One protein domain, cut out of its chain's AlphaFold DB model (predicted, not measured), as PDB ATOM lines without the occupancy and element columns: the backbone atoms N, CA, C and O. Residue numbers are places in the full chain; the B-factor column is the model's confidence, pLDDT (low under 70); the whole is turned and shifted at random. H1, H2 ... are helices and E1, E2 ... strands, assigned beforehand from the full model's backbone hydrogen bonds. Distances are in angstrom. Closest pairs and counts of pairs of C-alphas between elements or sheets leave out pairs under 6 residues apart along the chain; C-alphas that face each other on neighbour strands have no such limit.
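This is residues 93 to 154 of the 312 residues of an uncharacterized protein of Malus domestica (UniProt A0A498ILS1). A hairpin of two strands, E1 and E2, makes an arm at one end of a loose group of three helices, where H3 packs on H1. The 62 printed residues hold, in order, H1, H2, E1, E2 and H3; the sheet is antiparallel and the class mixed, helices and strands. The whole is loose, radius of gyration of the C-alphas 13.5 A, and spans 41 by 25 by 23 A.

H1, residues 101 to 104, begins at C-alpha 101 (14.187, 39.291, -15.197). H2, residues 108 to 119, measures 16.7 A, E1, residues 125 to 130, 12.3 A, and E2, residues 137 to 142, 12.4 A. H3, residues 143 to 150, ends at C-alpha 150 (19.962, 41.154, -10.410).

H1 touches H3, closest C-alphas Val 102 and Phe 150, 5.5 A. H2 is only just apart from H3, closest 8.2 A. Hairpin E1 and E2 has N 126 and O 141 within hydrogen-bond range, 2.8 A. H2 has every O i to N i+4 pair within range, H3 0 of 4 but 4 of 5 O i to N i+3 pairs; H1 is too short.

The printed part has no cut and no long link. Residues 93 to 94 and 130 to 137 have pLDDT under 70.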
ATOM      1  N   ARG A  93      17.823  40.153   6.741       60.97
ATOM      2  CA  ARG A  93      17.418  39.047   5.876       60.97
ATOM      3  C   ARG A  93      17.729  39.456   4.444       60.97
ATOM      4  O   ARG A  93      17.021  40.275   3.864       60.97
ATOM      5  N   TYR A  94      18.807  38.914   3.894       68.56
ATOM      6  CA  TYR A  94      19.116  39.056   2.476       68.56
ATOM      7  C   TYR A  94      18.028  38.356   1.660       68.56
ATOM      8  O   TYR A  94      17.824  37.150   1.791       68.56
ATOM      9  N   HIS A  95      17.310  39.111   0.834       77.12
ATOM     10  CA  HIS A  95      16.244  38.566   0.002       77.12
ATOM     11  C   HIS A  95      16.792  38.214  -1.382       77.12
ATOM     12  O   HIS A  95      17.288  39.085  -2.093       77.12
ATOM     13  N   LEU A  96      16.658  36.950  -1.793       83.31
ATOM     14  CA  LEU A  96      16.989  36.526  -3.153       83.31
ATOM     15  C   LEU A  96      16.042  37.221  -4.148       83.31
ATOM     16  O   LEU A  96      14.826  37.089  -4.000       83.31
ATOM     17  N   PRO A  97      16.528  37.944  -5.166       81.75
ATOM     18  CA  PRO A  97      15.685  38.773  -6.029       81.75
ATOM     19  C   PRO A  97      14.977  37.944  -7.122       81.75
ATOM     20  O   PRO A  97      15.164  38.154  -8.322       81.75
ATOM     21  N   THR A  98      14.129  37.000  -6.701       85.88
ATOM     22  CA  THR A  98      13.454  36.006  -7.558       85.88
ATOM     23  C   THR A  98      12.492  36.606  -8.584       85.88
ATOM     24  O   THR A  98      12.197  35.991  -9.609       85.88
ATOM     25  N   SER A  99      12.004  37.823  -8.337       84.50
ATOM     26  CA  SER A  99      11.097  38.544  -9.232       84.50
ATOM     27  C   SER A  99      11.800  39.174 -10.440       84.50
ATOM     28  O   SER A  99      11.130  39.516 -11.422       84.50
ATOM     29  N   THR A 100      13.130  39.310 -10.400       85.69
ATOM     30  CA  THR A 100      13.905  39.999 -11.439       85.69
ATOM     31  C   THR A 100      13.950  39.210 -12.745       85.69
ATOM     32  O   THR A 100      13.928  37.979 -12.766       85.69
ATOM     33  N   ARG A 101      14.036  39.925 -13.876       85.44
ATOM     34  CA  ARG A 101      14.187  39.291 -15.197       85.44
ATOM     35  C   ARG A 101      15.470  38.463 -15.272       85.44
ATOM     36  O   ARG A 101      15.452  37.390 -15.855       85.44
ATOM     37  N   VAL A 102      16.544  38.963 -14.666       84.50
ATOM     38  CA  VAL A 102      17.846  38.295 -14.571       84.50
ATOM     39  C   VAL A 102      17.700  36.915 -13.948       84.50
ATOM     40  O   VAL A 102      18.052  35.920 -14.570       84.50
ATOM     41  N   TYR A 103      17.098  36.847 -12.759       87.62
ATOM     42  CA  TYR A 103      16.911  35.587 -12.050       87.62
ATOM     43  C   TYR A 103      16.045  34.599 -12.840       87.62
ATOM     44  O   TYR A 103      16.327  33.404 -12.881       87.62
ATOM     45  N   LYS A 104      14.998  35.096 -13.508       89.38
ATOM     46  CA  LYS A 104      14.106  34.267 -14.331       89.38
ATOM     47  C   LYS A 104      14.816  33.609 -15.518       89.38
ATOM     48  O   LYS A 104      14.383  32.535 -15.922       89.38
ATOM     49  N   LEU A 105      15.877  34.231 -16.039       90.31
ATOM     50  CA  LEU A 105      16.684  33.714 -17.150       90.31
ATOM     51  C   LEU A 105      17.731  32.677 -16.720       90.31
ATOM     52  O   LEU A 105      18.324  32.044 -17.586       90.31
ATOM     53  N   LEU A 106      17.975  32.502 -15.419       89.81
ATOM     54  CA  LEU A 106      18.895  31.473 -14.936       89.81
ATOM     55  C   LEU A 106      18.327  30.073 -15.183       89.81
ATOM     56  O   LEU A 106      17.120  29.853 -15.065       89.81
ATOM     57  N   GLU A 107      19.202  29.110 -15.446       95.12
ATOM     58  CA  GLU A 107      18.846  27.690 -15.470       95.12
ATOM     59  C   GLU A 107      18.356  27.222 -14.096       95.12
ATOM     60  O   GLU A 107      18.769  27.756 -13.061       95.12
ATOM     61  N   ASP A 108      17.487  26.212 -14.068       93.25
ATOM     62  CA  ASP A 108      16.853  25.764 -12.825       93.25
ATOM     63  C   ASP A 108      17.867  25.229 -11.806       93.25
ATOM     64  O   ASP A 108      17.755  25.539 -10.620       93.25
ATOM     65  N   GLU A 109      18.930  24.553 -12.254       94.75
ATOM     66  CA  GLU A 109      20.025  24.132 -11.370       94.75
ATOM     67  C   GLU A 109      20.708  25.340 -10.706       94.75
ATOM     68  O   GLU A 109      20.942  25.365  -9.493       94.75
ATOM     69  N   THR A 110      20.981  26.389 -11.485       92.00
ATOM     70  CA  THR A 110      21.591  27.624 -10.978       92.00
ATOM     71  C   THR A 110      20.646  28.353 -10.017       92.00
ATOM     72  O   THR A 110      21.078  28.846  -8.972       92.00
ATOM     73  N   LYS A 111      19.339  28.374 -10.309       91.94
ATOM     74  CA  LYS A 111      18.321  28.939  -9.411       91.94
ATOM     75  C   LYS A 111      18.292  28.226  -8.060       91.94
ATOM     76  O   LYS A 111      18.194  28.917  -7.045       91.94
ATOM     77  N   GLU A 112      18.378  26.895  -8.032       91.88
ATOM     78  CA  GLU A 112      18.405  26.121  -6.782       91.88
ATOM     79  C   GLU A 112      19.667  26.403  -5.960       91.88
ATOM     80  O   GLU A 112      19.565  26.651  -4.756       91.88
ATOM     81  N   LYS A 113      20.839  26.508  -6.602       91.00
ATOM     82  CA  LYS A 113      22.085  26.919  -5.925       91.00
ATOM     83  C   LYS A 113      21.945  28.295  -5.266       91.00
ATOM     84  O   LYS A 113      22.306  28.466  -4.102       91.00
ATOM     85  N   PHE A 114      21.357  29.265  -5.969       88.94
ATOM     86  CA  PHE A 114      21.088  30.592  -5.407       88.94
ATOM     87  C   PHE A 114      20.061  30.562  -4.269       88.94
ATOM     88  O   PHE A 114      20.239  31.275  -3.282       88.94
ATOM     89  N   LYS A 115      19.003  29.746  -4.363       88.88
ATOM     90  CA  LYS A 115      18.032  29.578  -3.266       88.88
ATOM     91  C   LYS A 115      18.711  29.058  -2.008       88.88
ATOM     92  O   LYS A 115      18.508  29.634  -0.941       88.88
ATOM     93  N   GLU A 116      19.527  28.018  -2.139       88.56
ATOM     94  CA  GLU A 116      20.219  27.421  -1.002       88.56
ATOM     95  C   GLU A 116      21.222  28.394  -0.375       88.56
ATOM     96  O   GLU A 116      21.183  28.639   0.830       88.56
ATOM     97  N   TYR A 117      22.031  29.065  -1.196       86.94
ATOM     98  CA  TYR A 117      22.952  30.097  -0.723       86.94
ATOM     99  C   TYR A 117      22.229  31.249   0.002       86.94
ATOM    100  O   TYR A 117      22.680  31.738   1.044       86.94
ATOM    101  N   TYR A 118      21.065  31.688  -0.495       85.31
ATOM    102  CA  TYR A 118      20.344  32.791   0.137       85.31
ATOM    103  C   TYR A 118      19.673  32.424   1.468       85.31
ATOM    104  O   TYR A 118      19.564  33.309   2.319       85.31
ATOM    105  N   ARG A 119      19.335  31.146   1.700       84.19
ATOM    106  CA  ARG A 119      18.824  30.643   2.994       84.19
ATOM    107  C   ARG A 119      19.854  30.691   4.118       84.19
ATOM    108  O   ARG A 119      19.479  30.744   5.287       84.19
ATOM    109  N   GLN A 120      21.140  30.672   3.787       82.44
ATOM    110  CA  GLN A 120      22.210  30.711   4.776       82.44
ATOM    111  C   GLN A 120      22.317  32.131   5.358       82.44
ATOM    112  O   GLN A 120      22.900  33.027   4.749       82.44
ATOM    113  N   GLU A 121      21.719  32.352   6.535       71.00
ATOM    114  CA  GLU A 121      21.708  33.659   7.225       71.00
ATOM    115  C   GLU A 121      23.072  34.041   7.831       71.00
ATOM    116  O   GLU A 121      23.287  35.198   8.169       71.00
ATOM    117  N   LYS A 122      23.989  33.078   7.993       71.06
ATOM    118  CA  LYS A 122      25.290  33.290   8.655       71.06
ATOM    119  C   LYS A 122      26.445  33.590   7.696       71.06
ATOM    120  O   LYS A 122      27.545  33.863   8.169       71.06
ATOM    121  N   ILE A 123      26.226  33.476   6.386       71.50
ATOM    122  CA  ILE A 123      27.274  33.652   5.379       71.50
ATOM    123  C   ILE A 123      26.947  34.880   4.534       71.50
ATOM    124  O   ILE A 123      26.046  34.857   3.693       71.50
ATOM    125  N   ASP A 124      27.723  35.935   4.764       83.19
ATOM    126  CA  ASP A 124      27.617  37.200   4.034       83.19
ATOM    127  C   ASP A 124      28.555  37.240   2.821       83.19
ATOM    128  O   ASP A 124      28.389  38.084   1.944       83.19
ATOM    129  N   TYR A 125      29.512  36.315   2.740       85.12
ATOM    130  CA  TYR A 125      30.485  36.222   1.656       85.12
ATOM    131  C   TYR A 125      29.944  35.350   0.523       85.12
ATOM    132  O   TYR A 125      29.480  34.234   0.750       85.12
ATOM    133  N   PHE A 126      29.970  35.859  -0.704       85.50
ATOM    134  CA  PHE A 126      29.678  35.087  -1.913       85.50
ATOM    135  C   PHE A 126      30.952  34.463  -2.470       85.50
ATOM    136  O   PHE A 126      30.979  33.285  -2.816       85.50
ATOM    137  N   TRP A 127      32.016  35.257  -2.519       87.44
ATOM    138  CA  TRP A 127      33.307  34.846  -3.039       87.44
ATOM    139  C   TRP A 127      34.411  35.631  -2.335       87.44
ATOM    140  O   TRP A 127      34.202  36.779  -1.936       87.44
ATOM    141  N   MET A 128      35.577  35.017  -2.157       85.75
ATOM    142  CA  MET A 128      36.736  35.691  -1.585       85.75
ATOM    143  C   MET A 128      38.043  35.153  -2.148       85.75
ATOM    144  O   MET A 128      38.190  33.947  -2.349       85.75
ATOM    145  N   GLN A 129      39.002  36.059  -2.312       78.56
ATOM    146  CA  GLN A 129      40.386  35.732  -2.603       78.56
ATOM    147  C   GLN A 129      41.223  35.840  -1.320       78.56
ATOM    148  O   GLN A 129      41.408  36.946  -0.792       78.56
ATOM    149  N   PRO A 130      41.739  34.722  -0.788       67.19
ATOM    150  CA  PRO A 130      42.666  34.765   0.333       67.19
ATOM    151  C   PRO A 130      44.022  35.310  -0.130       67.19
ATOM    152  O   PRO A 130      44.543  34.904  -1.168       67.19
ATOM    153  N   ARG A 131      44.629  36.196   0.662       63.50
ATOM    154  CA  ARG A 131      45.989  36.673   0.403       63.50
ATOM    155  C   ARG A 131      46.976  35.577   0.814       63.50
ATOM    156  O   ARG A 131      46.907  35.080   1.940       63.50
ATOM    157  N   GLN A 132      47.898  35.179  -0.065       54.84
ATOM    158  CA  GLN A 132      48.900  34.168   0.295       54.84
ATOM    159  C   GLN A 132      49.724  34.635   1.507       54.84
ATOM    160  O   GLN A 132      50.306  35.717   1.502       54.84
ATOM    161  N   GLY A 133      49.761  33.816   2.564       42.81
ATOM    162  CA  GLY A 133      50.620  34.025   3.736       42.81
ATOM    163  C   GLY A 133      50.098  34.976   4.824       42.81
ATOM    164  O   GLY A 133      50.781  35.143   5.832       42.81
ATOM    165  N   SER A 134      48.903  35.566   4.694       39.28
ATOM    166  CA  SER A 134      48.285  36.367   5.766       39.28
ATOM    167  C   SER A 134      46.789  36.073   5.888       39.28
ATOM    168  O   SER A 134      46.131  35.822   4.887       39.28
ATOM    169  N   MET A 135      46.223  36.176   7.093       35.56
ATOM    170  CA  MET A 135      44.768  36.077   7.322       35.56
ATOM    171  C   MET A 135      43.967  37.256   6.718       35.56
ATOM    172  O   MET A 135      42.763  37.349   6.939       35.56
ATOM    173  N   ALA A 136      44.612  38.180   5.993       46.78
ATOM    174  CA  ALA A 136      43.946  39.284   5.311       46.78
ATOM    175  C   ALA A 136      43.345  38.817   3.975       46.78
ATOM    176  O   ALA A 136      43.954  38.038   3.243       46.78
ATOM    177  N   THR A 137      42.149  39.301   3.649       52.62
ATOM    178  CA  THR A 137      41.471  39.019   2.377       52.62
ATOM    179  C   THR A 137      41.788  40.122   1.369       52.62
ATOM    180  O   THR A 137      41.727  41.296   1.723       52.62
ATOM    181  N   GLU A 138      42.160  39.758   0.140       70.38
ATOM    182  CA  GLU A 138      42.564  40.725  -0.896       70.38
ATOM    183  C   GLU A 138      41.362  41.267  -1.676       70.38
ATOM    184  O   GLU A 138      41.304  42.453  -1.988       70.38
ATOM    185  N   LEU A 139      40.366  40.412  -1.911       81.25
ATOM    186  CA  LEU A 139      39.129  40.769  -2.588       81.25
ATOM    187  C   LEU A 139      37.966  39.967  -2.011       81.25
ATOM    188  O   LEU A 139      38.070  38.756  -1.809       81.25
ATOM    189  N   VAL A 140      36.855  40.648  -1.741       87.31
ATOM    190  CA  VAL A 140      35.651  40.058  -1.152       87.31
ATOM    191  C   VAL A 140      34.438  40.501  -1.949       87.31
ATOM    192  O   VAL A 140      34.224  41.694  -2.131       87.31
ATOM    193  N   VAL A 141      33.617  39.539  -2.360       89.31
ATOM    194  CA  VAL A 141      32.279  39.792  -2.897       89.31
ATOM    195  C   VAL A 141      31.274  39.400  -1.836       89.31
ATOM    196  O   VAL A 141      31.208  38.236  -1.424       89.31
ATOM    197  N   LEU A 142      30.481  40.363  -1.390       88.50
ATOM    198  CA  LEU A 142      29.416  40.135  -0.429       88.50
ATOM    199  C   LEU A 142      28.109  39.748  -1.124       88.50
ATOM    200  O   LEU A 142      27.849  40.040  -2.292       88.50
ATOM    201  N   LYS A 143      27.219  39.138  -0.351       86.38
ATOM    202  CA  LYS A 143      25.837  38.846  -0.740       86.38
ATOM    203  C   LYS A 143      25.065  40.115  -1.123       86.38
ATOM    204  O   LYS A 143      24.195  40.074  -1.991       86.38
ATOM    205  N   THR A 144      25.404  41.254  -0.512       84.06
ATOM    206  CA  THR A 144      24.889  42.576  -0.906       84.06
ATOM    207  C   THR A 144      25.333  42.968  -2.302       84.06
ATOM    208  O   THR A 144      24.508  43.424  -3.086       84.06
ATOM    209  N   ASP A 145      26.599  42.730  -2.627       88.06
ATOM    210  CA  ASP A 145      27.192  43.120  -3.903       88.06
ATOM    211  C   ASP A 145      26.491  42.341  -5.015       88.06
ATOM    212  O   ASP A 145      26.019  42.929  -5.985       88.06
ATOM    213  N   MET A 146      26.250  41.042  -4.797       85.88
ATOM    214  CA  MET A 146      25.484  40.185  -5.709       85.88
ATOM    215  C   MET A 146      24.090  40.715  -6.039       85.88
ATOM    216  O   MET A 146      23.586  40.441  -7.124       85.88
ATOM    217  N   THR A 147      23.459  41.496  -5.157       81.56
ATOM    218  CA  THR A 147      22.149  42.095  -5.459       81.56
ATOM    219  C   THR A 147      22.233  43.028  -6.670       81.56
ATOM    220  O   THR A 147      21.301  43.054  -7.473       81.56
ATOM    221  N   SER A 148      23.364  43.721  -6.851       85.25
ATOM    222  CA  SER A 148      23.597  44.633  -7.977       85.25
ATOM    223  C   SER A 148      23.579  43.941  -9.347       85.25
ATOM    224  O   SER A 148      23.246  44.581 -10.337       85.25
ATOM    225  N   LEU A 149      23.839  42.627  -9.414       84.31
ATOM    226  CA  LEU A 149      23.726  41.848 -10.654       84.31
ATOM    227  C   LEU A 149      22.277  41.599 -11.078       84.31
ATOM    228  O   LEU A 149      22.005  41.386 -12.255       84.31
ATOM    229  N   PHE A 150      21.342  41.557 -10.130       82.19
ATOM    230  CA  PHE A 150      19.962  41.154 -10.410       82.19
ATOM    231  C   PHE A 150      19.027  42.333 -10.655       82.19
ATOM    232  O   PHE A 150      18.006  42.181 -11.335       82.19
ATOM    233  N   VAL A 151      19.336  43.484 -10.066       80.56
ATOM    234  CA  VAL A 151      18.532  44.698 -10.199       80.56
ATOM    235  C   VAL A 151      18.968  45.491 -11.428       80.56
ATOM    236  O   VAL A 151      20.119  45.424 -11.844       80.56
ATOM    237  N   ASP A 152      18.047  46.265 -12.005       72.56
ATOM    238  CA  ASP A 152      18.384  47.228 -13.059       72.56
ATOM    239  C   ASP A 152      19.108  48.426 -12.404       72.56
ATOM    240  O   ASP A 152      18.508  49.462 -12.122       72.56
ATOM    241  N   GLY A 153      20.388  48.228 -12.074       78.56
ATOM    242  CA  GLY A 153      21.231  49.133 -11.295       78.56
ATOM    243  C   GLY A 153      22.701  49.071 -11.714       78.56
ATOM    244  O   GLY A 153      23.085  48.261 -12.555       78.56
ATOM    245  N   ALA A 154      23.525  49.946 -11.134       84.38
ATOM    246  CA  ALA A 154      24.969  49.890 -11.337       84.38
ATOM    247  C   ALA A 154      25.535  48.655 -10.631       84.38
ATOM    248  O   ALA A 154      25.226  48.419  -9.462       84.38
TER     249      ALA A 154